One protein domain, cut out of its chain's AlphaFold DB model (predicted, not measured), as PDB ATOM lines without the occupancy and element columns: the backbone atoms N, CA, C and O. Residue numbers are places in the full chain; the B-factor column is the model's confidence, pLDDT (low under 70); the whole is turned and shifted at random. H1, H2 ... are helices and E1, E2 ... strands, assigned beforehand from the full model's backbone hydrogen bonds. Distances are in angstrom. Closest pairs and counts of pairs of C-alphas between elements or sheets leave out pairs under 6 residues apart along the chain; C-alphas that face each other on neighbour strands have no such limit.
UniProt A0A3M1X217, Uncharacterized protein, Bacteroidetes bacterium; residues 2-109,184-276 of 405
ATOM      1  N   PRO A   2     261.063 188.380  80.928       35.84
ATOM      2  CA  PRO A   2     260.850 188.780  82.321       35.84
ATOM      3  C   PRO A   2     261.061 187.595  83.274       35.84
ATOM      4  O   PRO A   2     260.909 186.436  82.884       35.84
ATOM      5  N   ASP A   3     261.469 187.892  84.505       51.44
ATOM      6  CA  ASP A   3     261.621 186.919  85.588       51.44
ATOM      7  C   ASP A   3     260.295 186.164  85.767       51.44
ATOM      8  O   ASP A   3     259.240 186.784  85.924       51.44
ATOM      9  N   ILE A   4     260.315 184.832  85.655       61.09
ATOM     10  CA  ILE A   4     259.101 184.037  85.862       61.09
ATOM     11  C   ILE A   4     258.715 184.241  87.325       61.09
ATOM     12  O   ILE A   4     259.498 183.922  88.226       61.09
ATOM     13  N   ALA A   5     257.521 184.792  87.555       80.94
ATOM     14  CA  ALA A   5     257.001 185.010  88.897       80.94
ATOM     15  C   ALA A   5     257.173 183.726  89.722       80.94
ATOM     16  O   ALA A   5     256.828 182.638  89.271       80.94
ATOM     17  N   SER A   6     257.762 183.835  90.908       89.44
ATOM     18  CA  SER A   6     258.053 182.680  91.756       89.44
ATOM     19  C   SER A   6     257.889 183.028  93.226       89.44
ATOM     20  O   SER A   6     257.934 184.195  93.618       89.44
ATOM     21  N   LYS A   7     257.670 181.998  94.043       94.56
ATOM     22  CA  LYS A   7     257.639 182.089  95.504       94.56
ATOM     23  C   LYS A   7     258.845 181.362  96.069       94.56
ATOM     24  O   LYS A   7     259.274 180.352  95.512       94.56
ATOM     25  N   ILE A   8     259.365 181.853  97.187       96.56
ATOM     26  CA  ILE A   8     260.433 181.181  97.920       96.56
ATOM     27  C   ILE A   8     259.897 180.758  99.284       96.56
ATOM     28  O   ILE A   8     259.216 181.527  99.960       96.56
ATOM     29  N   TYR A   9     260.206 179.530  99.680       98.06
ATOM     30  CA  TYR A   9     259.917 179.000 101.007       98.06
ATOM     31  C   TYR A   9     261.216 178.574 101.687       98.06
ATOM     32  O   TYR A   9     262.070 177.953 101.062       98.06
ATOM     33  N   LEU A  10     261.341 178.855 102.982       98.19
ATOM     34  CA  LEU A  10     262.250 178.156 103.880       98.19
ATOM     35  C   LEU A  10     261.546 176.888 104.356       98.19
ATOM     36  O   LEU A  10     260.575 176.959 105.114       98.19
ATOM     37  N   VAL A  11     262.036 175.739 103.908       98.19
ATOM     38  CA  VAL A  11     261.529 174.428 104.313       98.19
ATOM     39  C   VAL A  11     262.398 173.906 105.445       98.19
ATOM     40  O   VAL A  11     263.594 173.696 105.260       98.19
ATOM     41  N   LYS A  12     261.799 173.698 106.620       97.62
ATOM     42  CA  LYS A  12     262.453 173.142 107.811       97.62
ATOM     43  C   LYS A  12     261.973 171.718 108.042       97.62
ATOM     44  O   LYS A  12     260.775 171.463 108.071       97.62
ATOM     45  N   LEU A  13     262.906 170.800 108.244       96.62
ATOM     46  CA  LEU A  13     262.670 169.375 108.444       96.62
ATOM     47  C   LEU A  13     263.231 168.973 109.806       96.62
ATOM     48  O   LEU A  13     264.423 168.680 109.953       96.62
ATOM     49  N   LYS A  14     262.359 168.964 110.815       94.25
ATOM     50  CA  LYS A  14     262.698 168.546 112.177       94.25
ATOM     51  C   LYS A  14     262.397 167.053 112.351       94.25
ATOM     52  O   LYS A  14     261.231 166.663 112.279       94.25
ATOM     53  N   PRO A  15     263.404 166.191 112.571       92.50
ATOM     54  CA  PRO A  15     263.164 164.774 112.804       92.50
ATOM     55  C   PRO A  15     262.392 164.573 114.115       92.50
ATOM     56  O   PRO A  15     262.748 165.146 115.141       92.50
ATOM     57  N   LEU A  16     261.350 163.736 114.095       88.81
ATOM     58  CA  LEU A  16     260.560 163.411 115.295       88.81
ATOM     59  C   LEU A  16     261.200 162.321 116.169       88.81
ATOM     60  O   LEU A  16     260.801 162.110 117.310       88.81
ATOM     61  N   HIS A  17     262.154 161.578 115.606       86.50
ATOM     62  CA  HIS A  17     262.944 160.528 116.249       86.50
ATOM     63  C   HIS A  17     264.302 160.421 115.551       86.50
ATOM     64  O   HIS A  17     264.636 161.217 114.678       86.50
ATOM     65  N   SER A  18     265.077 159.403 115.902       89.31
ATOM     66  CA  SER A  18     266.194 158.922 115.095       89.31
ATOM     67  C   SER A  18     265.811 158.828 113.617       89.31
ATOM     68  O   SER A  18     264.818 158.179 113.270       89.31
ATOM     69  N   TYR A  19     266.616 159.428 112.756       92.12
ATOM     70  CA  TYR A  19     266.434 159.401 111.316       92.12
ATOM     71  C   TYR A  19     267.469 158.496 110.646       92.12
ATOM     72  O   TYR A  19     268.507 158.151 111.219       92.12
ATOM     73  N   PHE A  20     267.157 158.086 109.417       91.62
ATOM     74  CA  PHE A  20     268.028 157.246 108.614       91.62
ATOM     75  C   PHE A  20     268.067 157.753 107.171       91.62
ATOM     76  O   PHE A  20     267.058 157.731 106.470       91.62
ATOM     77  N   PHE A  21     269.237 158.174 106.708       91.38
ATOM     78  CA  PHE A  21     269.494 158.535 105.319       91.38
ATOM     79  C   PHE A  21     270.376 157.468 104.683       91.38
ATOM     80  O   PHE A  21     271.462 157.180 105.184       91.38
ATOM     81  N   GLY A  22     269.895 156.859 103.598       82.19
ATOM     82  CA  GLY A  22     270.606 155.775 102.923       82.19
ATOM     83  C   GLY A  22     271.956 156.215 102.354       82.19
ATOM     84  O   GLY A  22     272.100 157.326 101.847       82.19
ATOM     85  N   GLY A  23     272.945 155.327 102.439       75.19
ATOM     86  CA  GLY A  23     274.204 155.408 101.695       75.19
ATOM     87  C   GLY A  23     274.350 154.228 100.729       75.19
ATOM     88  O   GLY A  23     273.379 153.521 100.459       75.19
ATOM     89  N   GLU A  24     275.571 153.967 100.253       70.31
ATOM     90  CA  GLU A  24     275.858 152.814  99.376       70.31
ATOM     91  C   GLU A  24     275.555 151.469 100.047       70.31
ATOM     92  O   GLU A  24     275.022 150.547  99.427       70.31
ATOM     93  N   ARG A  25     275.892 151.346 101.335       62.72
ATOM     94  CA  ARG A  25     275.689 150.114 102.098       62.72
ATOM     95  C   ARG A  25     274.238 150.027 102.559       62.72
ATOM     96  O   ARG A  25     273.885 150.561 103.605       62.72
ATOM     97  N   THR A  26     273.407 149.345 101.777       60.75
ATOM     98  CA  THR A  26     272.047 148.943 102.165       60.75
ATOM     99  C   THR A  26     272.019 147.481 102.613       60.75
ATOM    100  O   THR A  26     272.963 146.730 102.346       60.75
ATOM    101  N   PHE A  27     270.931 147.062 103.268       56.81
ATOM    102  CA  PHE A  27     270.657 145.642 103.489       56.81
ATOM    103  C   PHE A  27     270.553 144.986 102.107       56.81
ATOM    104  O   PHE A  27     269.700 145.350 101.298       56.81
ATOM    105  N   GLY A  28     271.523 144.135 101.776       48.91
ATOM    106  CA  GLY A  28     271.516 143.378 100.530       48.91
ATOM    107  C   GLY A  28     270.447 142.288 100.582       48.91
ATOM    108  O   GLY A  28     270.183 141.738 101.649       48.91
ATOM    109  N   PHE A  29     269.866 141.959  99.431       40.41
ATOM    110  CA  PHE A  29     269.091 140.733  99.242       40.41
ATOM    111  C   PHE A  29     269.919 139.782  98.356       40.41
ATOM    112  O   PHE A  29     270.501 140.227  97.369       40.41
ATOM    113  N   ASN A  30     269.981 138.493  98.722       43.94
ATOM    114  CA  ASN A  30     270.848 137.422  98.173       43.94
ATOM    115  C   ASN A  30     272.323 137.444  98.646       43.94
ATOM    116  O   ASN A  30     272.631 138.127  99.617       43.94
ATOM    117  N   GLN A  31     273.188 136.626  98.011       40.16
ATOM    118  CA  GLN A  31     274.490 136.037  98.434       40.16
ATOM    119  C   GLN A  31     275.534 136.932  99.159       40.16
ATOM    120  O   GLN A  31     276.588 136.437  99.550       40.16
ATOM    121  N   LYS A  32     275.273 138.225  99.372       49.03
ATOM    122  CA  LYS A  32     276.053 139.132 100.227       49.03
ATOM    123  C   LYS A  32     275.115 139.962 101.111       49.03
ATOM    124  O   LYS A  32     274.835 141.127 100.822       49.03
ATOM    125  N   GLN A  33     274.617 139.361 102.190       58.00
ATOM    126  CA  GLN A  33     273.886 140.095 103.222       58.00
ATOM    127  C   GLN A  33     274.837 141.042 103.970       58.00
ATOM    128  O   GLN A  33     275.842 140.624 104.542       58.00
ATOM    129  N   ASN A  34     274.498 142.331 103.996       63.19
ATOM    130  CA  ASN A  34     275.154 143.296 104.873       63.19
ATOM    131  C   ASN A  34     274.429 143.301 106.219       63.19
ATOM    132  O   ASN A  34     273.343 143.860 106.330       63.19
ATOM    133  N   TYR A  35     275.042 142.719 107.248       74.88
ATOM    134  CA  TYR A  35     274.483 142.716 108.604       74.88
ATOM    135  C   TYR A  35     274.572 144.085 109.294       74.88
ATOM    136  O   TYR A  35     273.958 144.280 110.339       74.88
ATOM    137  N   LEU A  36     275.351 145.031 108.753       78.25
ATOM    138  CA  LEU A  36     275.518 146.377 109.292       78.25
ATOM    139  C   LEU A  36     275.219 147.424 108.222       78.25
ATOM    140  O   LEU A  36     275.881 147.481 107.185       78.25
ATOM    141  N   VAL A  37     274.273 148.300 108.531       82.62
ATOM    142  CA  VAL A  37     273.901 149.443 107.698       82.62
ATOM    143  C   VAL A  37     274.016 150.716 108.526       82.62
ATOM    144  O   VAL A  37     273.588 150.765 109.680       82.62
ATOM    145  N   GLN A  38     274.612 151.753 107.941       86.56
ATOM    146  CA  GLN A  38     274.850 153.028 108.609       86.56
ATOM    147  C   GLN A  38     274.207 154.165 107.825       86.56
ATOM    148  O   GLN A  38     274.343 154.255 106.606       86.56
ATOM    149  N   SER A  39     273.495 155.017 108.553       91.00
ATOM    150  CA  SER A  39     272.902 156.238 108.032       91.00
ATOM    151  C   SER A  39     273.986 157.227 107.617       91.00
ATOM    152  O   SER A  39     275.076 157.253 108.185       91.00
ATOM    153  N   ARG A  40     273.658 158.131 106.699       92.00
ATOM    154  CA  ARG A  40     274.357 159.415 106.574       92.00
ATOM    155  C   ARG A  40     273.847 160.379 107.649       92.00
ATOM    156  O   ARG A  40     272.715 160.240 108.116       92.00
ATOM    157  N   LYS A  41     274.671 161.351 108.045       93.31
ATOM    158  CA  LYS A  41     274.256 162.422 108.974       93.31
ATOM    159  C   LYS A  41     273.318 163.430 108.306       93.31
ATOM    160  O   LYS A  41     272.397 163.920 108.949       93.31
ATOM    161  N   TRP A  42     273.537 163.669 107.013       94.38
ATOM    162  CA  TRP A  42     272.832 164.642 106.179       94.38
ATOM    163  C   TRP A  42     271.934 163.953 105.146       94.38
ATOM    164  O   TRP A  42     272.334 162.907 104.617       94.38
ATOM    165  N   PRO A  43     270.764 164.525 104.812       95.19
ATOM    166  CA  PRO A  43     270.024 164.111 103.629       95.19
ATOM    167  C   PRO A  43     270.779 164.544 102.367       95.19
ATOM    168  O   PRO A  43     271.425 165.591 102.346       95.19
ATOM    169  N   GLN A  44     270.671 163.753 101.303       94.06
ATOM    170  CA  GLN A  44     271.091 164.191  99.972       94.06
ATOM    171  C   GLN A  44     270.079 165.191  99.405       94.06
ATOM    172  O   GLN A  44     268.881 165.097  99.674       94.06
ATOM    173  N   GLN A  45     270.524 166.087  98.534       94.62
ATOM    174  CA  GLN A  45     269.669 167.068  97.865       94.62
ATOM    175  C   GLN A  45     268.590 166.386  97.013       94.62
ATOM    176  O   GLN A  45     267.443 166.821  96.983       94.62
ATOM    177  N   THR A  46     268.909 165.242  96.404       94.94
ATOM    178  CA  THR A  46     267.933 164.404  95.688       94.94
ATOM    179  C   THR A  46     266.868 163.818  96.618       94.94
ATOM    180  O   THR A  46     265.727 163.639  96.201       94.94
ATOM    181  N   THR A  47     267.200 163.569  97.894       94.38
ATOM    182  CA  THR A  47     266.215 163.174  98.916       94.38
ATOM    183  C   THR A  47     265.269 164.331  99.227       94.38
ATOM    184  O   THR A  47     264.065 164.107  99.311       94.38
ATOM    185  N   LEU A  48     265.787 165.559  99.349       96.12
ATOM    186  CA  LEU A  48     264.965 166.756  99.561       96.12
ATOM    187  C   LEU A  48     264.031 167.011  98.373       96.12
ATOM    188  O   LEU A  48     262.834 167.202  98.570       96.12
ATOM    189  N   LEU A  49     264.550 166.925  97.143       96.56
ATOM    190  CA  LEU A  49     263.742 167.022  95.927       96.56
ATOM    191  C   LEU A  49     262.639 165.953  95.907       96.56
ATOM    192  O   LEU A  49     261.474 166.274  95.691       96.56
ATOM    193  N   GLY A  50     262.979 164.689  96.178       94.81
ATOM    194  CA  GLY A  50     262.000 163.601  96.242       94.81
ATOM    195  C   GLY A  50     260.928 163.819  97.315       94.81
ATOM    196  O   GLY A  50     259.749 163.573  97.067       94.81
ATOM    197  N   ALA A  51     261.316 164.337  98.481       95.12
ATOM    198  CA  ALA A  51     260.401 164.640  99.575       95.12
ATOM    199  C   ALA A  51     259.433 165.785  99.223       95.12
ATOM    200  O   ALA A  51     258.243 165.687  99.519       95.12
ATOM    201  N   LEU A  52     259.910 166.831  98.537       96.69
ATOM    202  CA  LEU A  52     259.066 167.922  98.035       96.69
ATOM    203  C   LEU A  52     258.098 167.446  96.951       96.69
ATOM    204  O   LEU A  52     256.920 167.788  96.995       96.69
ATOM    205  N   ARG A  53     258.558 166.609  96.016       95.94
ATOM    206  CA  ARG A  53     257.683 166.007  94.999       95.94
ATOM    207  C   ARG A  53     256.584 165.171  95.639       95.94
ATOM    208  O   ARG A  53     255.419 165.329  95.294       95.94
ATOM    209  N   TYR A  54     256.942 164.324  96.603       94.94
ATOM    210  CA  TYR A  54     255.971 163.545  97.369       94.94
ATOM    211  C   TYR A  54     254.957 164.447  98.082       94.94
ATOM    212  O   TYR A  54     253.759 164.175  98.031       94.94
ATOM    213  N   LEU A  55     255.430 165.523  98.719       95.75
ATOM    214  CA  LEU A  55     254.577 166.492  99.394       95.75
ATOM    215  C   LEU A  55     253.564 167.108  98.418       95.75
ATOM    216  O   LEU A  55     252.368 167.043  98.678       95.75
ATOM    217  N   ILE A  56     254.025 167.627  97.278       96.56
ATOM    218  CA  ILE A  56     253.169 168.250  96.259       96.56
ATOM    219  C   ILE A  56     252.124 167.259  95.739       96.56
ATOM    220  O   ILE A  56     250.939 167.587  95.722       96.56
ATOM    221  N   LEU A  57     252.533 166.035  95.382       95.81
ATOM    222  CA  LEU A  57     251.600 164.998  94.930       95.81
ATOM    223  C   LEU A  57     250.541 164.680  95.982       95.81
ATOM    224  O   LEU A  57     249.372 164.506  95.648       95.81
ATOM    225  N   ARG A  58     250.938 164.591  97.254       95.06
ATOM    226  CA  ARG A  58     250.017 164.290  98.349       95.06
ATOM    227  C   ARG A  58     248.991 165.400  98.549       95.06
ATOM    228  O   ARG A  58     247.814 165.081  98.671       95.06
ATOM    229  N   GLU A  59     249.415 166.663  98.549       94.75
ATOM    230  CA  GLU A  59     248.494 167.801  98.714       94.75
ATOM    231  C   GLU A  59     247.514 167.942  97.535       94.75
ATOM    232  O   GLU A  59     246.402 168.424  97.723       94.75
ATOM    233  N   HIS A  60     247.883 167.462  96.341       95.06
ATOM    234  CA  HIS A  60     247.008 167.453  95.160       95.06
ATOM    235  C   HIS A  60     246.221 166.141  94.982       95.06
ATOM    236  O   HIS A  60     245.476 166.001  94.018       95.06
ATOM    237  N   GLY A  61     246.375 165.159  95.880       95.12
ATOM    238  CA  GLY A  61     245.693 163.864  95.765       95.12
ATOM    239  C   GLY A  61     246.181 162.980  94.606       95.12
ATOM    240  O   GLY A  61     245.462 162.077  94.189       95.12
ATOM    241  N   LEU A  62     247.401 163.202  94.107       95.38
ATOM    242  CA  LEU A  62     247.987 162.538  92.930       95.38
ATOM    243  C   LEU A  62     249.054 161.486  93.286       95.38
ATOM    244  O   LEU A  62     249.941 161.181  92.490       95.38
ATOM    245  N   LEU A  63     249.016 160.929  94.500       92.69
ATOM    246  CA  LEU A  63     249.911 159.828  94.865       92.69
ATOM    247  C   LEU A  63     249.628 158.584  94.009       92.69
ATOM    248  O   LEU A  63     248.475 158.248  93.741       92.69
ATOM    249  N   ALA A  64     250.692 157.869  93.634       88.62
ATOM    250  CA  ALA A  64     250.603 156.676  92.795       88.62
ATOM    251  C   ALA A  64     249.674 155.612  93.414       88.62
ATOM    252  O   ALA A  64     249.913 155.169  94.548       88.62
ATOM    253  N   PRO A  65     248.647 155.141  92.684       86.25
ATOM    254  CA  PRO A  65     247.876 153.979  93.089       86.25
ATOM    255  C   PRO A  65     248.746 152.719  93.096       86.25
ATOM    256  O   PRO A  65     249.755 152.611  92.401       86.25
ATOM    257  N   LYS A  66     248.336 151.704  93.860       84.50
ATOM    258  CA  LYS A  66     249.084 150.445  93.948       84.50
ATOM    259  C   LYS A  66     249.252 149.803  92.562       84.50
ATOM    260  O   LYS A  66     248.267 149.403  91.948       84.50
ATOM    261  N   GLY A  67     250.505 149.642  92.129       83.31
ATOM    262  CA  GLY A  67     250.851 148.977  90.869       83.31
ATOM    263  C   GLY A  67     250.559 149.807  89.618       83.31
ATOM    264  O   GLY A  67     250.536 149.249  88.527       83.31
ATOM    265  N   LYS A  68     250.323 151.115  89.767       87.00
ATOM    266  CA  LYS A  68     250.146 152.050  88.655       87.00
ATOM    267  C   LYS A  68     251.100 153.235  88.811       87.00
ATOM    268  O   LYS A  68     251.497 153.531  89.941       87.00
ATOM    269  N   PRO A  69     251.464 153.910  87.710       89.31
ATOM    270  CA  PRO A  69     252.170 155.176  87.796       89.31
ATOM    271  C   PRO A  69     251.323 156.262  88.465       89.31
ATOM    272  O   PRO A  69     250.137 156.063  88.752       89.31
ATOM    273  N   VAL A  70     251.948 157.403  88.758       90.69
ATOM    274  CA  VAL A  70     251.193 158.592  89.175       90.69
ATOM    275  C   VAL A  70     250.296 159.058  88.012       90.69
ATOM    276  O   VAL A  70     250.591 158.728  86.863       90.69
ATOM    277  N   PRO A  71     249.195 159.779  88.283       92.12
ATOM    278  CA  PRO A  71     248.359 160.353  87.225       92.12
ATOM    279  C   PRO A  71     249.169 161.253  86.277       92.12
ATOM    280  O   PRO A  71     250.153 161.855  86.704       92.12
ATOM    281  N   GLU A  72     248.763 161.360  85.012       89.75
ATOM    282  CA  GLU A  72     249.478 162.134  83.980       89.75
ATOM    283  C   GLU A  72     249.608 163.620  84.365       89.75
ATOM    284  O   GLU A  72     250.641 164.251  84.144       89.75
ATOM    285  N   GLU A  73     248.613 164.154  85.077       92.81
ATOM    286  CA  GLU A  73     248.590 165.525  85.587       92.81
ATOM    287  C   GLU A  73     249.760 165.826  86.543       92.81
ATOM    288  O   GLU A  73     250.168 166.982  86.685       92.81
ATOM    289  N   ALA A  74     250.345 164.794  87.167       94.31
ATOM    290  CA  ALA A  74     251.504 164.919  88.047       94.31
ATOM    291  C   ALA A  74     252.733 165.495  87.335       94.31
ATOM    292  O   ALA A  74     253.533 166.180  87.974       94.31
ATOM    293  N   GLU A  75     252.894 165.243  86.031       95.31
ATOM    294  CA  GLU A  75     254.053 165.712  85.266       95.31
ATOM    295  C   GLU A  75     254.193 167.236  85.334       95.31
ATOM    296  O   GLU A  75     255.287 167.749  85.575       95.31
ATOM    297  N   SER A  76     253.075 167.957  85.228       94.94
ATOM    298  CA  SER A  76     253.054 169.419  85.329       94.94
ATOM    299  C   SER A  76     253.517 169.932  86.701       94.94
ATOM    300  O   SER A  76     254.148 170.985  86.795       94.94
ATOM    301  N   LEU A  77     253.264 169.166  87.768       96.19
ATOM    302  CA  LEU A  77     253.561 169.559  89.145       96.19
ATOM    303  C   LEU A  77     254.994 169.231  89.565       96.19
ATOM    304  O   LEU A  77     255.630 170.035  90.246       96.19
ATOM    305  N   ILE A  78     255.495 168.048  89.200       95.56
ATOM    306  CA  ILE A  78     256.757 167.499  89.730       95.56
ATOM    307  C   ILE A  78     257.801 167.158  88.663       95.56
ATOM    308  O   ILE A  78     258.887 166.674  89.004       95.56
ATOM    309  N   GLY A  79     257.480 167.401  87.394       95.12
ATOM    310  CA  GLY A  79     258.317 167.077  86.250       95.12
ATOM    311  C   GLY A  79     258.263 165.594  85.857       95.12
ATOM    312  O   GLY A  79     257.925 164.734  86.681       95.12
ATOM    313  N   PRO A  80     258.645 165.271  84.609       93.81
ATOM    314  CA  PRO A  80     258.497 163.929  84.038       93.81
ATOM    315  C   PRO A  80     259.413 162.887  84.689       93.81
ATOM    316  O   PRO A  80     259.048 161.718  84.812       93.81
ATOM    317  N   HIS A  81     260.595 163.298  85.156       92.38
ATOM    318  CA  HIS A  81     261.632 162.389  85.650       92.38
ATOM    319  C   HIS A  81     262.203 162.845  86.990       92.38
ATOM    320  O   HIS A  81     262.139 164.025  87.330       92.38
ATOM    321  N   SER A  82     262.753 161.911  87.772       92.12
ATOM    322  CA  SER A  82     263.661 162.212  88.893       92.12
ATOM    323  C   SER A  82     264.891 162.990  88.428       92.12
ATOM    324  O   SER A  82     265.145 163.092  87.232       92.12
ATOM    325  N   PHE A  83     265.702 163.450  89.385       93.38
ATOM    326  CA  PHE A  83     267.055 163.919  89.090       93.38
ATOM    327  C   PHE A  83     267.800 162.911  88.201       93.38
ATOM    328  O   PHE A  83     267.710 161.698  88.426       93.38
ATOM    329  N   GLN A  84     268.525 163.426  87.217       90.25
ATOM    330  CA  GLN A  84     269.432 162.695  86.343       90.25
ATOM    331  C   GLN A  84     270.830 163.303  86.455       90.25
ATOM    332  O   GLN A  84     270.988 164.510  86.610       90.25
ATOM    333  N   PHE A  85     271.862 162.473  86.392       86.19
ATOM    334  CA  PHE A  85     273.243 162.941  86.337       86.19
ATOM    335  C   PHE A  85     273.718 162.749  84.901       86.19
ATOM    336  O   PHE A  85     274.253 161.698  84.551       86.19
ATOM    337  N   ASP A  86     273.383 163.716  84.051       73.44
ATOM    338  CA  ASP A  86     273.681 163.681  82.621       73.44
ATOM    339  C   ASP A  86     274.955 164.469  82.281       73.44
ATOM    340  O   ASP A  86     275.416 165.311  83.046       73.44
ATOM    341  N   SER A  87     275.531 164.183  81.112       64.44
ATOM    342  CA  SER A  87     276.735 164.851  80.607       64.44
ATOM    343  C   SER A  87     276.481 166.244  80.027       64.44
ATOM    344  O   SER A  87     277.436 166.958  79.728       64.44
ATOM    345  N   SER A  88     275.217 166.634  79.832       70.88
ATOM    346  CA  SER A  88     274.861 167.957  79.311       70.88
ATOM    347  C   SER A  88     274.973 169.046  80.379       70.88
ATOM    348  O   SER A  88     274.976 170.232  80.054       70.88
ATOM    349  N   ASN A  89     275.052 168.643  81.653       80.31
ATOM    350  CA  ASN A  89     275.013 169.491  82.840       80.31
ATOM    351  C   ASN A  89     273.786 170.418  82.898       80.31
ATOM    352  O   ASN A  89     273.745 171.339  83.722       80.31
ATOM    353  N   ALA A  90     272.792 170.194  82.036       86.06
ATOM    354  CA  ALA A  90     271.685 171.103  81.823       86.06
ATOM    355  C   ALA A  90     270.714 171.088  83.003       86.06
ATOM    356  O   ALA A  90     270.642 170.148  83.799       86.06
ATOM    357  N   ARG A  91     269.943 172.170  83.113       88.75
ATOM    358  CA  ARG A  91     268.815 172.216  84.040       88.75
ATOM    359  C   ARG A  91     267.749 171.227  83.606       88.75
ATOM    360  O   ARG A  91     267.509 171.033  82.417       88.75
ATOM    361  N   GLN A  92     267.094 170.644  84.593       91.06
ATOM    362  CA  GLN A  92     266.071 169.632  84.403       91.06
ATOM    363  C   GLN A  92     264.698 170.183  84.769       91.06
ATOM    364  O   GLN A  92     264.556 171.156  85.515       91.06
ATOM    365  N   ASN A  93     263.671 169.546  84.217       93.00
ATOM    366  CA  ASN A  93     262.291 169.891  84.501       93.00
ATOM    367  C   ASN A  93     261.816 169.156  85.763       93.00
ATOM    368  O   ASN A  93     261.618 167.941  85.736       93.00
ATOM    369  N   TYR A  94     261.599 169.904  86.846       95.00
ATOM    370  CA  TYR A  94     260.996 169.408  88.089       95.00
ATOM    371  C   TYR A  94     259.581 169.967  88.315       95.00
ATOM    372  O   TYR A  94     259.121 170.073  89.455       95.00
ATOM    373  N   GLY A  95     258.890 170.334  87.231       94.88
ATOM    374  CA  GLY A  95     257.545 170.900  87.251       94.88
ATOM    375  C   GLY A  95     257.527 172.261  87.937       94.88
ATOM    376  O   GLY A  95     258.287 173.164  87.592       94.88
ATOM    377  N   MET A  96     256.690 172.395  88.962       95.75
ATOM    378  CA  MET A  96     256.537 173.630  89.729       95.75
ATOM    379  C   MET A  96     257.680 173.883  90.723       95.75
ATOM    380  O   MET A  96     257.703 174.932  91.367       95.75
ATOM    381  N   ILE A  97     258.621 172.947  90.883       96.44
ATOM    382  CA  ILE A  97     259.834 173.145  91.683       96.44
ATOM    383  C   ILE A  97     260.912 173.737  90.774       96.44
ATOM    384  O   ILE A  97     261.468 173.052  89.921       96.44
ATOM    385  N   HIS A  98     261.249 175.010  90.958       94.25
ATOM    386  CA  HIS A  98     262.233 175.680  90.106       94.25
ATOM    387  C   HIS A  98     263.670 175.433  90.572       94.25
ATOM    388  O   HIS A  98     264.534 175.133  89.747       94.25
ATOM    389  N   ALA A  99     263.928 175.557  91.879       94.38
ATOM    390  CA  ALA A  99     265.262 175.373  92.449       94.38
ATOM    391  C   ALA A  99     265.234 175.069  93.955       94.38
ATOM    392  O   ALA A  99     264.306 175.470  94.662       94.38
ATOM    393  N   LEU A 100     266.284 174.413  94.452       96.19
ATOM    394  CA  LEU A 100     266.573 174.229  95.875       96.19
ATOM    395  C   LEU A 100     267.944 174.831  96.199       96.19
ATOM    396  O   LEU A 100     268.878 174.707  95.411       96.19
ATOM    397  N   SER A 101     268.086 175.427  97.381       95.62
ATOM    398  CA  SER A 101     269.404 175.765  97.920       95.62
ATOM    399  C   SER A 101     270.098 174.514  98.459       95.62
ATOM    400  O   SER A 101     269.465 173.481  98.699       95.62
ATOM    401  N   SER A 102     271.393 174.621  98.766       94.88
ATOM    402  CA  SER A 102     272.062 173.614  99.593       94.88
ATOM    403  C   SER A 102     271.355 173.422 100.931       94.88
ATOM    404  O   SER A 102     270.752 174.355 101.472       94.88
ATOM    405  N   VAL A 103     271.451 172.204 101.465       97.06
ATOM    406  CA  VAL A 103     270.974 171.895 102.811       97.06
ATOM    407  C   VAL A 103     271.897 172.516 103.854       97.06
ATOM    408  O   VAL A 103     273.118 172.414 103.759       97.06
ATOM    409  N   PHE A 104     271.305 173.127 104.870       96.75
ATOM    410  CA  PHE A 104     271.992 173.690 106.027       96.75
ATOM    411  C   PHE A 104     271.280 173.264 107.316       96.75
ATOM    412  O   PHE A 104     270.205 172.658 107.266       96.75
ATOM    413  N   LEU A 105     271.882 173.536 108.477       96.44
ATOM    414  CA  LEU A 105     271.212 173.322 109.761       96.44
ATOM    415  C   LEU A 105     270.727 174.633 110.356       96.44
ATOM    416  O   LEU A 105     271.357 175.682 110.212       96.44
ATOM    417  N   MET A 106     269.618 174.544 111.077       94.88
ATOM    418  CA  MET A 106     269.139 175.614 111.938       94.88
ATOM    419  C   MET A 106     269.017 175.114 113.362       94.88
ATOM    420  O   MET A 106     268.527 174.009 113.543       94.88
ATOM    421  N   GLU A 107     269.386 175.943 114.336       91.62
ATOM    422  CA  GLU A 107     269.030 175.769 115.746       91.62
ATOM    423  C   GLU A 107     268.183 176.976 116.167       91.62
ATOM    424  O   GLU A 107     268.693 178.073 116.409       91.62
ATOM    425  N   GLY A 108     266.858 176.812 116.179       87.88
ATOM    426  CA  GLY A 108     265.955 177.955 116.321       87.88
ATOM    427  C   GLY A 108     266.142 178.951 115.168       87.88
ATOM    428  O   GLY A 108     265.854 178.619 114.021       87.88
ATOM    429  N   ALA A 109     266.614 180.166 115.463       89.19
ATOM    430  CA  ALA A 109     266.905 181.192 114.452       89.19
ATOM    431  C   ALA A 109     268.350 181.143 113.916       89.19
ATOM    432  O   ALA A 109     268.635 181.734 112.873       89.19
ATOM    433  N   PHE A 184     275.332 165.607 116.119       91.06
ATOM    434  CA  PHE A 184     274.822 164.326 115.642       91.06
ATOM    435  C   PHE A 184     275.189 163.190 116.597       91.06
ATOM    436  O   PHE A 184     276.343 162.776 116.681       91.06
ATOM    437  N   THR A 185     274.186 162.606 117.249       90.19
ATOM    438  CA  THR A 185     274.358 161.441 118.123       90.19
ATOM    439  C   THR A 185     274.010 160.162 117.370       90.19
ATOM    440  O   THR A 185     272.879 159.983 116.912       90.19
ATOM    441  N   GLU A 186     274.980 159.255 117.226       90.62
ATOM    442  CA  GLU A 186     274.736 157.933 116.642       90.62
ATOM    443  C   GLU A 186     273.901 157.076 117.605       90.62
ATOM    444  O   GLU A 186     274.179 156.980 118.798       90.62
ATOM    445  N   THR A 187     272.882 156.415 117.069       86.88
ATOM    446  CA  THR A 187     272.034 155.456 117.777       86.88
ATOM    447  C   THR A 187     272.110 154.120 117.055       86.88
ATOM    448  O   THR A 187     271.928 154.049 115.839       86.88
ATOM    449  N   ALA A 188     272.401 153.045 117.784       87.12
ATOM    450  CA  ALA A 188     272.466 151.704 117.219       87.12
ATOM    451  C   ALA A 188     271.216 150.907 117.602       87.12
ATOM    452  O   ALA A 188     270.882 150.792 118.778       87.12
ATOM    453  N   GLN A 189     270.566 150.316 116.606       85.31
ATOM    454  CA  GLN A 189     269.449 149.400 116.778       85.31
ATOM    455  C   GLN A 189     269.827 148.036 116.206       85.31
ATOM    456  O   GLN A 189     270.443 147.935 115.146       85.31
ATOM    457  N   VAL A 190     269.461 146.979 116.920       86.81
ATOM    458  CA  VAL A 190     269.585 145.595 116.457       86.81
ATOM    459  C   VAL A 190     268.189 145.075 116.143       86.81
ATOM    460  O   VAL A 190     267.237 145.388 116.861       86.81
ATOM    461  N   GLY A 191     268.064 144.294 115.076       82.88
ATOM    462  CA  GLY A 191     266.815 143.669 114.672       82.88
ATOM    463  C   GLY A 191     267.006 142.233 114.199       82.88
ATOM    464  O   GLY A 191     268.118 141.784 113.915       82.88
ATOM    465  N   ILE A 192     265.886 141.512 114.148       83.56
ATOM    466  CA  ILE A 192     265.782 140.163 113.596       83.56
ATOM    467  C   ILE A 192     264.544 140.069 112.704       83.56
ATOM    468  O   ILE A 192     263.489 140.606 113.047       83.56
ATOM    469  N   GLU A 193     264.634 139.353 111.587       77.19
ATOM    470  CA  GLU A 193     263.451 138.959 110.815       77.19
ATOM    471  C   GLU A 193     262.815 137.695 111.420       77.19
ATOM    472  O   GLU A 193     263.477 136.674 111.626       77.19
ATOM    473  N   LYS A 194     261.508 137.746 111.702       81.06
ATOM    474  CA  LYS A 194     260.739 136.598 112.204       81.06
ATOM    475  C   LYS A 194     259.972 135.926 111.065       81.06
ATOM    476  O   LYS A 194     259.359 136.584 110.229       81.06
ATOM    477  N   GLY A 195     259.968 134.598 111.045       76.81
ATOM    478  CA  GLY A 195     259.124 133.793 110.170       76.81
ATOM    479  C   GLY A 195     257.653 133.806 110.600       76.81
ATOM    480  O   GLY A 195     257.295 134.303 111.666       76.81
ATOM    481  N   LYS A 196     256.785 133.179 109.792       75.69
ATOM    482  CA  LYS A 196     255.319 133.152 110.003       75.69
ATOM    483  C   LYS A 196     254.879 132.615 111.375       75.69
ATOM    484  O   LYS A 196     253.793 132.942 111.829       75.69
ATOM    485  N   LYS A 197     255.711 131.797 112.030       81.25
ATOM    486  CA  LYS A 197     255.457 131.219 113.363       81.25
ATOM    487  C   LYS A 197     256.162 131.977 114.503       81.25
ATOM    488  O   LYS A 197     256.320 131.426 115.581       81.25
ATOM    489  N   GLY A 198     256.668 133.188 114.258       76.44
ATOM    490  CA  GLY A 198     257.379 133.999 115.257       76.44
ATOM    491  C   GLY A 198     258.835 133.590 115.524       76.44
ATOM    492  O   GLY A 198     259.555 134.342 116.178       76.44
ATOM    493  N   GLN A 199     259.280 132.453 114.981       82.25
ATOM    494  CA  GLN A 199     260.671 131.988 115.051       82.25
ATOM    495  C   GLN A 199     261.589 132.947 114.269       82.25
ATOM    496  O   GLN A 199     261.188 133.366 113.178       82.25
ATOM    497  N   PRO A 200     262.806 133.264 114.737       76.62
ATOM    498  CA  PRO A 200     263.794 133.965 113.920       76.62
ATOM    499  C   PRO A 200     264.081 133.184 112.634       76.62
ATOM    500  O   PRO A 200     264.198 131.957 112.664       76.62
ATOM    501  N   ARG A 201     264.183 133.872 111.496       76.12
ATOM    502  CA  ARG A 201     264.722 133.255 110.278       76.12
ATOM    503  C   ARG A 201     266.229 133.017 110.439       76.12
ATOM    504  O   ARG A 201     266.907 133.728 111.182       76.12
ATOM    505  N   THR A 202     266.752 132.017 109.737       73.75
ATOM    506  CA  THR A 202     268.200 131.788 109.636       73.75
ATOM    507  C   THR A 202     268.857 133.008 108.984       73.75
ATOM    508  O   THR A 202     268.309 133.541 108.023       73.75
ATOM    509  N   GLU A 203     269.979 133.478 109.539       71.94
ATOM    510  CA  GLU A 203     270.716 134.672 109.068       71.94
ATOM    511  C   GLU A 203     269.891 135.974 109.058       71.94
ATOM    512  O   GLU A 203     270.104 136.878 108.262       71.94
ATOM    513  N   ALA A 204     268.932 136.100 109.976       73.25
ATOM    514  CA  ALA A 204     268.031 137.251 110.021       73.25
ATOM    515  C   ALA A 204     268.521 138.425 110.880       73.25
ATOM    516  O   ALA A 204     267.790 139.403 111.047       73.25
ATOM    517  N   PHE A 205     269.703 138.304 111.486       80.94
ATOM    518  CA  PHE A 205     270.269 139.333 112.349       80.94
ATOM    519  C   PHE A 205     270.734 140.529 111.525       80.94
ATOM    520  O   PHE A 205     271.504 140.383 110.575       80.94
ATOM    521  N   TYR A 206     270.348 141.725 111.955       82.06
ATOM    522  CA  TYR A 206     270.875 142.954 111.393       82.06
ATOM    523  C   TYR A 206     271.098 144.025 112.459       82.06
ATOM    524  O   TYR A 206     270.433 144.080 113.495       82.06
ATOM    525  N   LYS A 207     272.051 144.908 112.185       85.25
ATOM    526  CA  LYS A 207     272.383 146.085 112.976       85.25
ATOM    527  C   LYS A 207     272.273 147.320 112.097       85.25
ATOM    528  O   LYS A 207     272.850 147.397 111.014       85.25
ATOM    529  N   GLN A 208     271.556 148.310 112.595       85.81
ATOM    530  CA  GLN A 208     271.359 149.591 111.944       85.81
ATOM    531  C   GLN A 208     271.908 150.703 112.831       85.81
ATOM    532  O   GLN A 208     271.637 150.745 114.030       85.81
ATOM    533  N   LYS A 209     272.674 151.615 112.237       90.38
ATOM    534  CA  LYS A 209     273.131 152.850 112.876       90.38
ATOM    535  C   LYS A 209     272.365 154.031 112.285       90.38
ATOM    536  O   LYS A 209     272.491 154.312 111.094       90.38
ATOM    537  N   SER A 210     271.556 154.690 113.104       91.44
ATOM    538  CA  SER A 210     270.809 155.915 112.798       91.44
ATOM    539  C   SER A 210     271.400 157.111 113.541       91.44
ATOM    540  O   SER A 210     272.266 156.940 114.394       91.44
ATOM    541  N   TYR A 211     270.914 158.316 113.255       92.00
ATOM    542  CA  TYR A 211     271.305 159.515 113.999       92.00
ATOM    543  C   TYR A 211     270.102 160.188 114.645       92.00
ATOM    544  O   TYR A 211     268.995 160.150 114.112       92.00
ATOM    545  N   THR A 212     270.330 160.817 115.789       90.06
ATOM    546  CA  THR A 212     269.458 161.831 116.390       90.06
ATOM    547  C   THR A 212     270.241 163.131 116.511       90.06
ATOM    548  O   THR A 212     271.472 163.105 116.559       90.06
ATOM    549  N   PHE A 213     269.549 164.262 116.618       88.88
ATOM    550  CA  PHE A 213     270.206 165.467 117.115       88.88
ATOM    551  C   PHE A 213     270.540 165.313 118.605       88.88
ATOM    552  O   PHE A 213     269.801 164.646 119.340       88.88
ATOM    553  N   SER A 214     271.669 165.883 119.021       76.62
ATOM    554  CA  SER A 214     272.136 165.869 120.405       76.62
ATOM    555  C   SER A 214     271.106 166.516 121.330       76.62
ATOM    556  O   SER A 214     270.440 167.491 120.975       76.62
ATOM    557  N   ARG A 215     270.944 165.945 122.525       60.38
ATOM    558  CA  ARG A 215     269.958 166.388 123.526       60.38
ATOM    559  C   ARG A 215     270.517 167.421 124.513       60.38
ATOM    560  O   ARG A 215     269.888 167.669 125.534       60.38
ATOM    561  N   GLY A 216     271.668 168.026 124.219       52.41
ATOM    562  CA  GLY A 216     272.445 168.742 125.232       52.41
ATOM    563  C   GLY A 216     273.133 167.769 126.199       52.41
ATOM    564  O   GLY A 216     273.014 166.549 126.057       52.41
ATOM    565  N   SER A 217     273.914 168.294 127.146       43.84
ATOM    566  CA  SER A 217     274.715 167.468 128.052       43.84
ATOM    567  C   SER A 217     273.833 166.571 128.932       43.84
ATOM    568  O   SER A 217     272.750 166.957 129.367       43.84
ATOM    569  N   HIS A 218     274.323 165.368 129.243       39.12
ATOM    570  CA  HIS A 218     273.634 164.403 130.109       39.12
ATOM    571  C   HIS A 218     273.364 164.941 131.534       39.12
ATOM    572  O   HIS A 218     272.524 164.381 132.238       39.12
ATOM    573  N   ASN A 219     274.052 166.018 131.940       41.84
ATOM    574  CA  ASN A 219     273.922 166.661 133.251       41.84
ATOM    575  C   ASN A 219     272.779 167.688 133.324       41.84
ATOM    576  O   ASN A 219     272.397 168.064 134.427       41.84
ATOM    577  N   ASP A 220     272.189 168.075 132.189       44.91
ATOM    578  CA  ASP A 220     271.019 168.965 132.123       44.91
ATOM    579  C   ASP A 220     269.708 168.179 131.918       44.91
ATOM    580  O   ASP A 220     268.673 168.733 131.538       44.91
ATOM    581  N   TYR A 221     269.735 166.858 132.152       42.12
ATOM    582  CA  TYR A 221     268.550 166.009 132.082       42.12
ATOM    583  C   TYR A 221     267.579 166.353 133.216       42.12
ATOM    584  O   TYR A 221     267.670 165.840 134.331       42.12
ATOM    585  N   ASN A 222     266.611 167.210 132.914       47.03
ATOM    586  CA  ASN A 222     265.461 167.452 133.769       47.03
ATOM    587  C   ASN A 222     264.311 166.518 133.339       47.03
ATOM    588  O   ASN A 222     263.757 166.696 132.258       47.03
ATOM    589  N   PRO A 223     263.895 165.529 134.147       47.78
ATOM    590  CA  PRO A 223     262.788 164.637 133.788       47.78
ATOM    591  C   PRO A 223     261.420 165.347 133.700       47.78
ATOM    592  O   PRO A 223     260.477 164.770 133.164       47.78
ATOM    593  N   TYR A 224     261.312 166.592 134.185       47.09
ATOM    594  CA  TYR A 224     260.090 167.410 134.174       47.09
ATOM    595  C   TYR A 224     260.126 168.578 133.172       47.09
ATOM    596  O   TYR A 224     259.094 169.196 132.921       47.09
ATOM    597  N   GLN A 225     261.281 168.867 132.565       43.94
ATOM    598  CA  GLN A 225     261.376 169.678 131.351       43.94
ATOM    599  C   GLN A 225     261.790 168.718 130.244       43.94
ATOM    600  O   GLN A 225     262.951 168.320 130.237       43.94
ATOM    601  N   PRO A 226     260.883 168.293 129.344       41.53
ATOM    602  CA  PRO A 226     261.228 167.323 128.311       41.53
ATOM    603  C   PRO A 226     262.479 167.833 127.619       41.53
ATOM    604  O   PRO A 226     262.393 168.905 127.024       41.53
ATOM    605  N   ALA A 227     263.607 167.117 127.794       44.75
ATOM    606  CA  ALA A 227     264.928 167.507 127.311       44.75
ATOM    607  C   ALA A 227     264.721 168.163 125.960       44.75
ATOM    608  O   ALA A 227     264.291 167.477 125.022       44.75
ATOM    609  N   THR A 228     264.821 169.497 125.920       44.56
ATOM    610  CA  THR A 228     264.447 170.228 124.722       44.56
ATOM    611  C   THR A 228     265.351 169.637 123.681       44.56
ATOM    612  O   THR A 228     266.572 169.726 123.808       44.56
ATOM    613  N   TRP A 229     264.765 168.956 122.699       50.78
ATOM    614  CA  TRP A 229     265.444 168.729 121.446       50.78
ATOM    615  C   TRP A 229     266.009 170.103 121.157       50.78
ATOM    616  O   TRP A 229     265.212 171.039 121.004       50.78
ATOM    617  N   GLN A 230     267.334 170.269 121.197       56.34
ATOM    618  CA  GLN A 230     267.902 171.469 120.613       56.34
ATOM    619  C   GLN A 230     267.183 171.596 119.269       56.34
ATOM    620  O   GLN A 230     266.935 170.567 118.622       56.34
ATOM    621  N   ASN A 231     266.638 172.784 118.990       77.44
ATOM    622  CA  ASN A 231     265.639 173.027 117.944       77.44
ATOM    623  C   ASN A 231     266.277 172.918 116.550       77.44
ATOM    624  O   ASN A 231     266.177 173.830 115.733       77.44
ATOM    625  N   TRP A 232     266.953 171.799 116.319       91.19
ATOM    626  CA  TRP A 232     267.675 171.421 115.144       91.19
ATOM    627  C   TRP A 232     266.697 170.964 114.087       91.19
ATOM    628  O   TRP A 232     265.853 170.084 114.298       91.19
ATOM    629  N   SER A 233     266.852 171.555 112.921       95.12
ATOM    630  CA  SER A 233     266.183 171.131 111.707       95.12
ATOM    631  C   SER A 233     267.170 171.178 110.560       95.12
ATOM    632  O   SER A 233     267.977 172.105 110.471       95.12
ATOM    633  N   PHE A 234     267.055 170.214 109.651       97.50
ATOM    634  CA  PHE A 234     267.583 170.410 108.307       97.50
ATOM    635  C   PHE A 234     266.751 171.487 107.628       97.50
ATOM    636  O   PHE A 234     265.532 171.508 107.793       97.50
ATOM    637  N   ALA A 235     267.391 172.369 106.879       97.62
ATOM    638  CA  ALA A 235     266.705 173.440 106.191       97.62
ATOM    639  C   ALA A 235     267.254 173.635 104.781       97.62
ATOM    640  O   ALA A 235     268.436 173.403 104.519       97.62
ATOM    641  N   CYS A 236     266.382 174.060 103.877       97.75
ATOM    642  CA  CYS A 236     266.752 174.575 102.567       97.75
ATOM    643  C   CYS A 236     265.746 175.643 102.132       97.75
ATOM    644  O   CYS A 236     264.589 175.648 102.563       97.75
ATOM    645  N   PHE A 237     266.189 176.550 101.269       97.56
ATOM    646  CA  PHE A 237     265.280 177.404 100.523       97.56
ATOM    647  C   PHE A 237     264.801 176.666  99.277       97.56
ATOM    648  O   PHE A 237     265.562 175.927  98.649       97.56
ATOM    649  N   VAL A 238     263.543 176.877  98.910       97.31
ATOM    650  CA  VAL A 238     262.917 176.262  97.741       97.31
ATOM    651  C   VAL A 238     262.214 177.346  96.947       97.31
ATOM    652  O   VAL A 238     261.329 178.022  97.473       97.31
ATOM    653  N   ARG A 239     262.593 177.496  95.680       95.75
ATOM    654  CA  ARG A 239     261.904 178.352  94.714       95.75
ATOM    655  C   ARG A 239     260.867 177.518  93.974       95.75
ATOM    656  O   ARG A 239     261.211 176.494  93.383       95.75
ATOM    657  N   VAL A 240     259.623 177.975  93.972       95.81
ATOM    658  CA  VAL A 240     258.498 177.303  93.315       95.81
ATOM    659  C   VAL A 240     257.715 178.252  92.412       95.81
ATOM    660  O   VAL A 240     257.857 179.477  92.503       95.81
ATOM    661  N   ALA A 241     256.886 177.680  91.544       94.94
ATOM    662  CA  ALA A 241     255.919 178.402  90.728       94.94
ATOM    663  C   ALA A 241     254.955 179.247  91.596       94.94
ATOM    664  O   ALA A 241     254.708 178.920  92.762       94.94
ATOM    665  N   PRO A 242     254.437 180.373  91.079       93.12
ATOM    666  CA  PRO A 242     253.722 181.367  91.880       93.12
ATOM    667  C   PRO A 242     252.336 180.878  92.323       93.12
ATOM    668  O   PRO A 242     251.804 181.330  93.337       93.12
ATOM    669  N   ASP A 243     251.760 179.942  91.589       93.31
ATOM    670  CA  ASP A 243     250.507 179.246  91.850       93.31
ATOM    671  C   ASP A 243     250.670 178.059  92.817       93.31
ATOM    672  O   ASP A 243     249.708 177.687  93.490       93.31
ATOM    673  N   LEU A 244     251.888 177.537  93.004       94.62
ATOM    674  CA  LEU A 244     252.142 176.484  93.986       94.62
ATOM    675  C   LEU A 244     252.143 177.041  95.419       94.62
ATOM    676  O   LEU A 244     252.886 177.966  95.773       94.62
ATOM    677  N   SER A 245     251.330 176.428  96.277       94.56
ATOM    678  CA  SER A 245     251.308 176.700  97.716       94.56
ATOM    679  C   SER A 245     251.748 175.462  98.484       94.56
ATOM    680  O   SER A 245     251.166 174.391  98.331       94.56
ATOM    681  N   LEU A 246     252.790 175.605  99.304       96.06
ATOM    682  CA  LEU A 246     253.236 174.542 100.202       96.06
ATOM    683  C   LEU A 246     252.486 174.645 101.540       96.06
ATOM    684  O   LEU A 246     252.202 175.758 101.990       96.06
ATOM    685  N   PRO A 247     252.177 173.516 102.202       96.00
ATOM    686  CA  PRO A 247     251.493 173.542 103.488       96.00
ATOM    687  C   PRO A 247     252.383 174.183 104.552       96.00
ATOM    688  O   PRO A 247     253.575 173.889 104.627       96.00
ATOM    689  N   ALA A 248     251.794 175.023 105.408       96.62
ATOM    690  CA  ALA A 248     252.532 175.733 106.454       96.62
ATOM    691  C   ALA A 248     253.255 174.772 107.415       96.62
ATOM    692  O   ALA A 248     254.399 175.013 107.798       96.62
ATOM    693  N   SER A 249     252.601 173.666 107.785       96.50
ATOM    694  CA  SER A 249     253.183 172.610 108.608       96.50
ATOM    695  C   SER A 249     252.530 171.260 108.315       96.50
ATOM    696  O   SER A 249     251.315 171.180 108.139       96.50
ATOM    697  N   THR A 250     253.323 170.192 108.258       96.56
ATOM    698  CA  THR A 250     252.837 168.821 108.064       96.56
ATOM    699  C   THR A 250     253.854 167.786 108.531       96.56
ATOM    700  O   THR A 250     255.056 168.025 108.550       96.56
ATOM    701  N   TYR A 251     253.393 166.565 108.797       94.62
ATOM    702  CA  TYR A 251     254.273 165.403 108.877       94.62
ATOM    703  C   TYR A 251     254.685 164.923 107.485       94.62
ATOM    704  O   TYR A 251     253.840 164.796 106.596       94.62
ATOM    705  N   LEU A 252     255.975 164.651 107.301       93.50
ATOM    706  CA  LEU A 252     256.565 164.203 106.044       93.50
ATOM    707  C   LEU A 252     257.417 162.949 106.291       93.50
ATOM    708  O   LEU A 252     258.409 163.027 107.025       93.50
ATOM    709  N   PRO A 253     257.058 161.786 105.719       91.50
ATOM    710  CA  PRO A 253     257.954 160.639 105.708       91.50
ATOM    711  C   PRO A 253     259.132 160.918 104.768       91.50
ATOM    712  O   PRO A 253     258.937 161.258 103.602       91.50
ATOM    713  N   MET A 254     260.360 160.770 105.264       89.12
ATOM    714  CA  MET A 254     261.576 160.987 104.476       89.12
ATOM    715  C   MET A 254     262.710 160.077 104.953       89.12
ATOM    716  O   MET A 254     262.837 159.777 106.140       89.12
ATOM    717  N   GLY A 255     263.569 159.668 104.018       84.62
ATOM    718  CA  GLY A 255     264.683 158.767 104.288       84.62
ATOM    719  C   GLY A 255     264.264 157.295 104.340       84.62
ATOM    720  O   GLY A 255     263.181 156.913 103.897       84.62
ATOM    721  N   GLY A 256     265.155 156.450 104.854       79.81
ATOM    722  CA  GLY A 256     264.887 155.024 105.049       79.81
ATOM    723  C   GLY A 256     263.995 154.762 106.261       79.81
ATOM    724  O   GLY A 256     263.790 155.635 107.104       79.81
ATOM    725  N   GLU A 257     263.462 153.542 106.360       76.69
ATOM    726  CA  GLU A 257     262.630 153.084 107.489       76.69
ATOM    727  C   GLU A 257     261.388 153.951 107.783       76.69
ATOM    728  O   GLU A 257     260.887 153.961 108.906       76.69
ATOM    729  N   ARG A 258     260.890 154.709 106.790       77.38
ATOM    730  CA  ARG A 258     259.705 155.587 106.917       77.38
ATOM    731  C   ARG A 258     259.774 156.501 108.148       77.38
ATOM    732  O   ARG A 258     258.784 156.690 108.860       77.38
ATOM    733  N   ARG A 259     260.956 157.054 108.435       86.31
ATOM    734  CA  ARG A 259     261.125 158.021 109.526       86.31
ATOM    735  C   ARG A 259     260.351 159.300 109.200       86.31
ATOM    736  O   ARG A 259     260.248 159.697 108.042       86.31
ATOM    737  N   HIS A 260     259.767 159.906 110.230       90.00
ATOM    738  CA  HIS A 260     258.891 161.064 110.086       90.00
ATOM    739  C   HIS A 260     259.598 162.338 110.532       90.00
ATOM    740  O   HIS A 260     260.297 162.366 111.552       90.00
ATOM    741  N   PHE A 261     259.360 163.394 109.768       94.69
ATOM    742  CA  PHE A 261     259.821 164.741 110.037       94.69
ATOM    743  C   PHE A 261     258.608 165.654 110.180       94.69
ATOM    744  O   PHE A 261     257.627 165.504 109.450       94.69
ATOM    745  N   LEU A 262     258.676 166.605 111.105       95.31
ATOM    746  CA  LEU A 262     257.847 167.797 111.043       95.31
ATOM    747  C   LEU A 262     258.438 168.696 109.953       95.31
ATOM    748  O   LEU A 262     259.574 169.156 110.076       95.31
ATOM    749  N   CYS A 263     257.684 168.872 108.877       97.12
ATOM    750  CA  CYS A 263     257.992 169.758 107.770       97.12
ATOM    751  C   CYS A 263     257.248 171.075 107.983       97.12
ATOM    752  O   CYS A 263     256.025 171.071 108.089       97.12
ATOM    753  N   GLU A 264     257.972 172.184 108.045       97.50
ATOM    754  CA  GLU A 264     257.399 173.525 108.118       97.50
ATOM    755  C   GLU A 264     257.863 174.329 106.906       97.50
ATOM    756  O   GLU A 264     259.067 174.477 106.694       97.50
ATOM    757  N   CYS A 265     256.921 174.860 106.128       98.00
ATOM    758  CA  CYS A 265     257.211 175.672 104.950       98.00
ATOM    759  C   CYS A 265     256.856 177.126 105.260       98.00
ATOM    760  O   CYS A 265     255.683 177.490 105.330       98.00
ATOM    761  N   VAL A 266     257.870 177.966 105.443       97.38
ATOM    762  CA  VAL A 266     257.691 179.382 105.774       97.38
ATOM    763  C   VAL A 266     257.976 180.213 104.525       97.38
ATOM    764  O   VAL A 266     259.090 180.120 104.014       97.38
ATOM    765  N   PRO A 267     257.032 181.023 104.011       97.06
ATOM    766  CA  PRO A 267     257.322 181.954 102.922       97.06
ATOM    767  C   PRO A 267     258.513 182.855 103.265       97.06
ATOM    768  O   PRO A 267     258.658 183.296 104.406       97.06
ATOM    769  N   GLN A 268     259.377 183.120 102.292       95.31
ATOM    770  CA  GLN A 268     260.559 183.966 102.439       95.31
ATOM    771  C   GLN A 268     260.640 184.961 101.292       95.31
ATOM    772  O   GLN A 268     260.228 184.668 100.165       95.31
ATOM    773  N   LYS A 269     261.223 186.125 101.566       91.69
ATOM    774  CA  LYS A 269     261.648 187.029 100.505       91.69
ATOM    775  C   LYS A 269     263.012 186.594  99.980       91.69
ATOM    776  O   LYS A 269     263.787 185.940 100.677       91.69
ATOM    777  N   SER A 270     263.334 187.005  98.755       86.44
ATOM    778  CA  SER A 270     264.641 186.706  98.160       86.44
ATOM    779  C   SER A 270     265.807 187.307  98.956       86.44
ATOM    780  O   SER A 270     266.876 186.713  98.983       86.44
ATOM    781  N   GLU A 271     265.599 188.447  99.624       85.25
ATOM    782  CA  GLU A 271     266.600 189.118 100.475       85.25
ATOM    783  C   GLU A 271     266.954 188.329 101.751       85.25
ATOM    784  O   GLU A 271     268.063 188.454 102.261       85.25
ATOM    785  N   ASP A 272     266.060 187.454 102.229       86.94
ATOM    786  CA  ASP A 272     266.278 186.633 103.432       86.94
ATOM    787  C   ASP A 272     267.064 185.336 103.143       86.94
ATOM    788  O   ASP A 272     267.450 184.586 104.060       86.94
ATOM    789  N   CYS A 273     267.278 185.046 101.855       88.56
ATOM    790  CA  CYS A 273     267.922 183.839 101.356       88.56
ATOM    791  C   CYS A 273     269.441 184.034 101.293       88.56
ATOM    792  O   CYS A 273     269.976 184.632 100.366       88.56
ATOM    793  N   PHE A 274     270.146 183.477 102.275       87.38
ATOM    794  CA  PHE A 274     271.610 183.550 102.355       87.38
ATOM    795  C   PHE A 274     272.331 182.469 101.529       87.38
ATOM    796  O   PHE A 274     273.550 182.388 101.555       87.38
ATOM    797  N   LEU A 275     271.605 181.568 100.870       88.81
ATOM    798  CA  LEU A 275     272.192 180.595  99.952       88.81
ATOM    799  C   LEU A 275     271.636 180.835  98.557       88.81
ATOM    800  O   LEU A 275     270.465 181.212  98.434       88.81
ATOM    801  N   PRO A 276     272.438 180.579  97.515       83.88
ATOM    802  CA  PRO A 276     271.997 180.784  96.152       83.88
ATOM    803  C   PRO A 276     270.832 179.856  95.800       83.88
ATOM    804  O   PRO A 276     270.742 178.709  96.248       83.88
TER     805      PRO A 276
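This is residues 2 to 109 and 184 to 276 of the 405 residues of an uncharacterized protein of Bacteroidetes bacterium (UniProt A0A3M1X217). A strongly twisted sheet of six strands, E1, E3, E4, E7, E8 and E9, curls round the helix H1, and a long hairpin of E5 and E6, with the short strand E2 beside E6, reaches away from this body as an arm. The small helix H2 packs on H1, and the loop residues 85 to 90 stick out. The printed part has 201 residues, with two named helices and nine named strands in the order E1 E2 H1 H2 E3 E4 E5 E6 E7 E8 E9; the class is mixed, helices and strands, with under half of the residues in named elements. The six-stranded sheet is branched and antiparallel, and the other, in the order E2 E6 E5, is mixed. The whole is only just compact, close to loose, with a radius of gyration of the C-alphas of 19.7 A and spans of 63 by 47 by 34 A.

E1, residues 7 to 15, is antiparallel to E7, residues 232 to 240, on one side, with N 9 and O 238 2.9 A apart, and to E9, residues 260 to 268, on the other side, with N 12 and O 264 2.8 A apart. On the other side of E7 from E1 are E3, residues 97 to 100, with N 98 and O 239 at 2.8 A, and E4, residues 104 to 107, with N 106 and O 233 at 3.0 A. E8, residues 249 to 253, forms a hairpin with E9, with N 250 and O 263 at 2.8 A. H1, residues 45 to 59, is on this sheet; its closest C-alphas to E8 are those of Leu 55 and Leu 252, 7.3 A apart. H1 touches H2, residues 74 to 78, with residues 53 to 57 alone; the closest C-alphas, of Arg 53 and Ile 78, are 5.6 A apart. In both helices every O i to N i+4 pair is within hydrogen-bond range. E2, residues 36 to 38, is parallel to E6, residues 200 to 213, with N 209 and O 37 at 2.8 A; E6 forms a hairpin with E5, residues 184 to 194, with N 187 and O 210 at 2.8 A.

E1 begins at C-alpha 7, (257.639, 182.089, 95.504), and is 25.1 A long. H1 is 21.2 A long. E5 is 31.3 A long, and E6, 32.3 A, bends by 95 degrees at residue 203. E7 is 24.4 A long; E9, 24.2 A, ends at C-alpha 268, (260.559, 183.966, 102.439).

The C-alphas farthest apart, of Pro 2 and Lys 197, are 65.6 A apart. Residues 110 to 183 are not printed, and C-alphas 109 and 184 are 18.7 A apart across the cut. The long links are E1 to E2, H1 to H2, H2 to E3 and E6 to E7. The pLDDT is under 70 at residues 2 to 4, 25 to 34, 87 and 215 to 230.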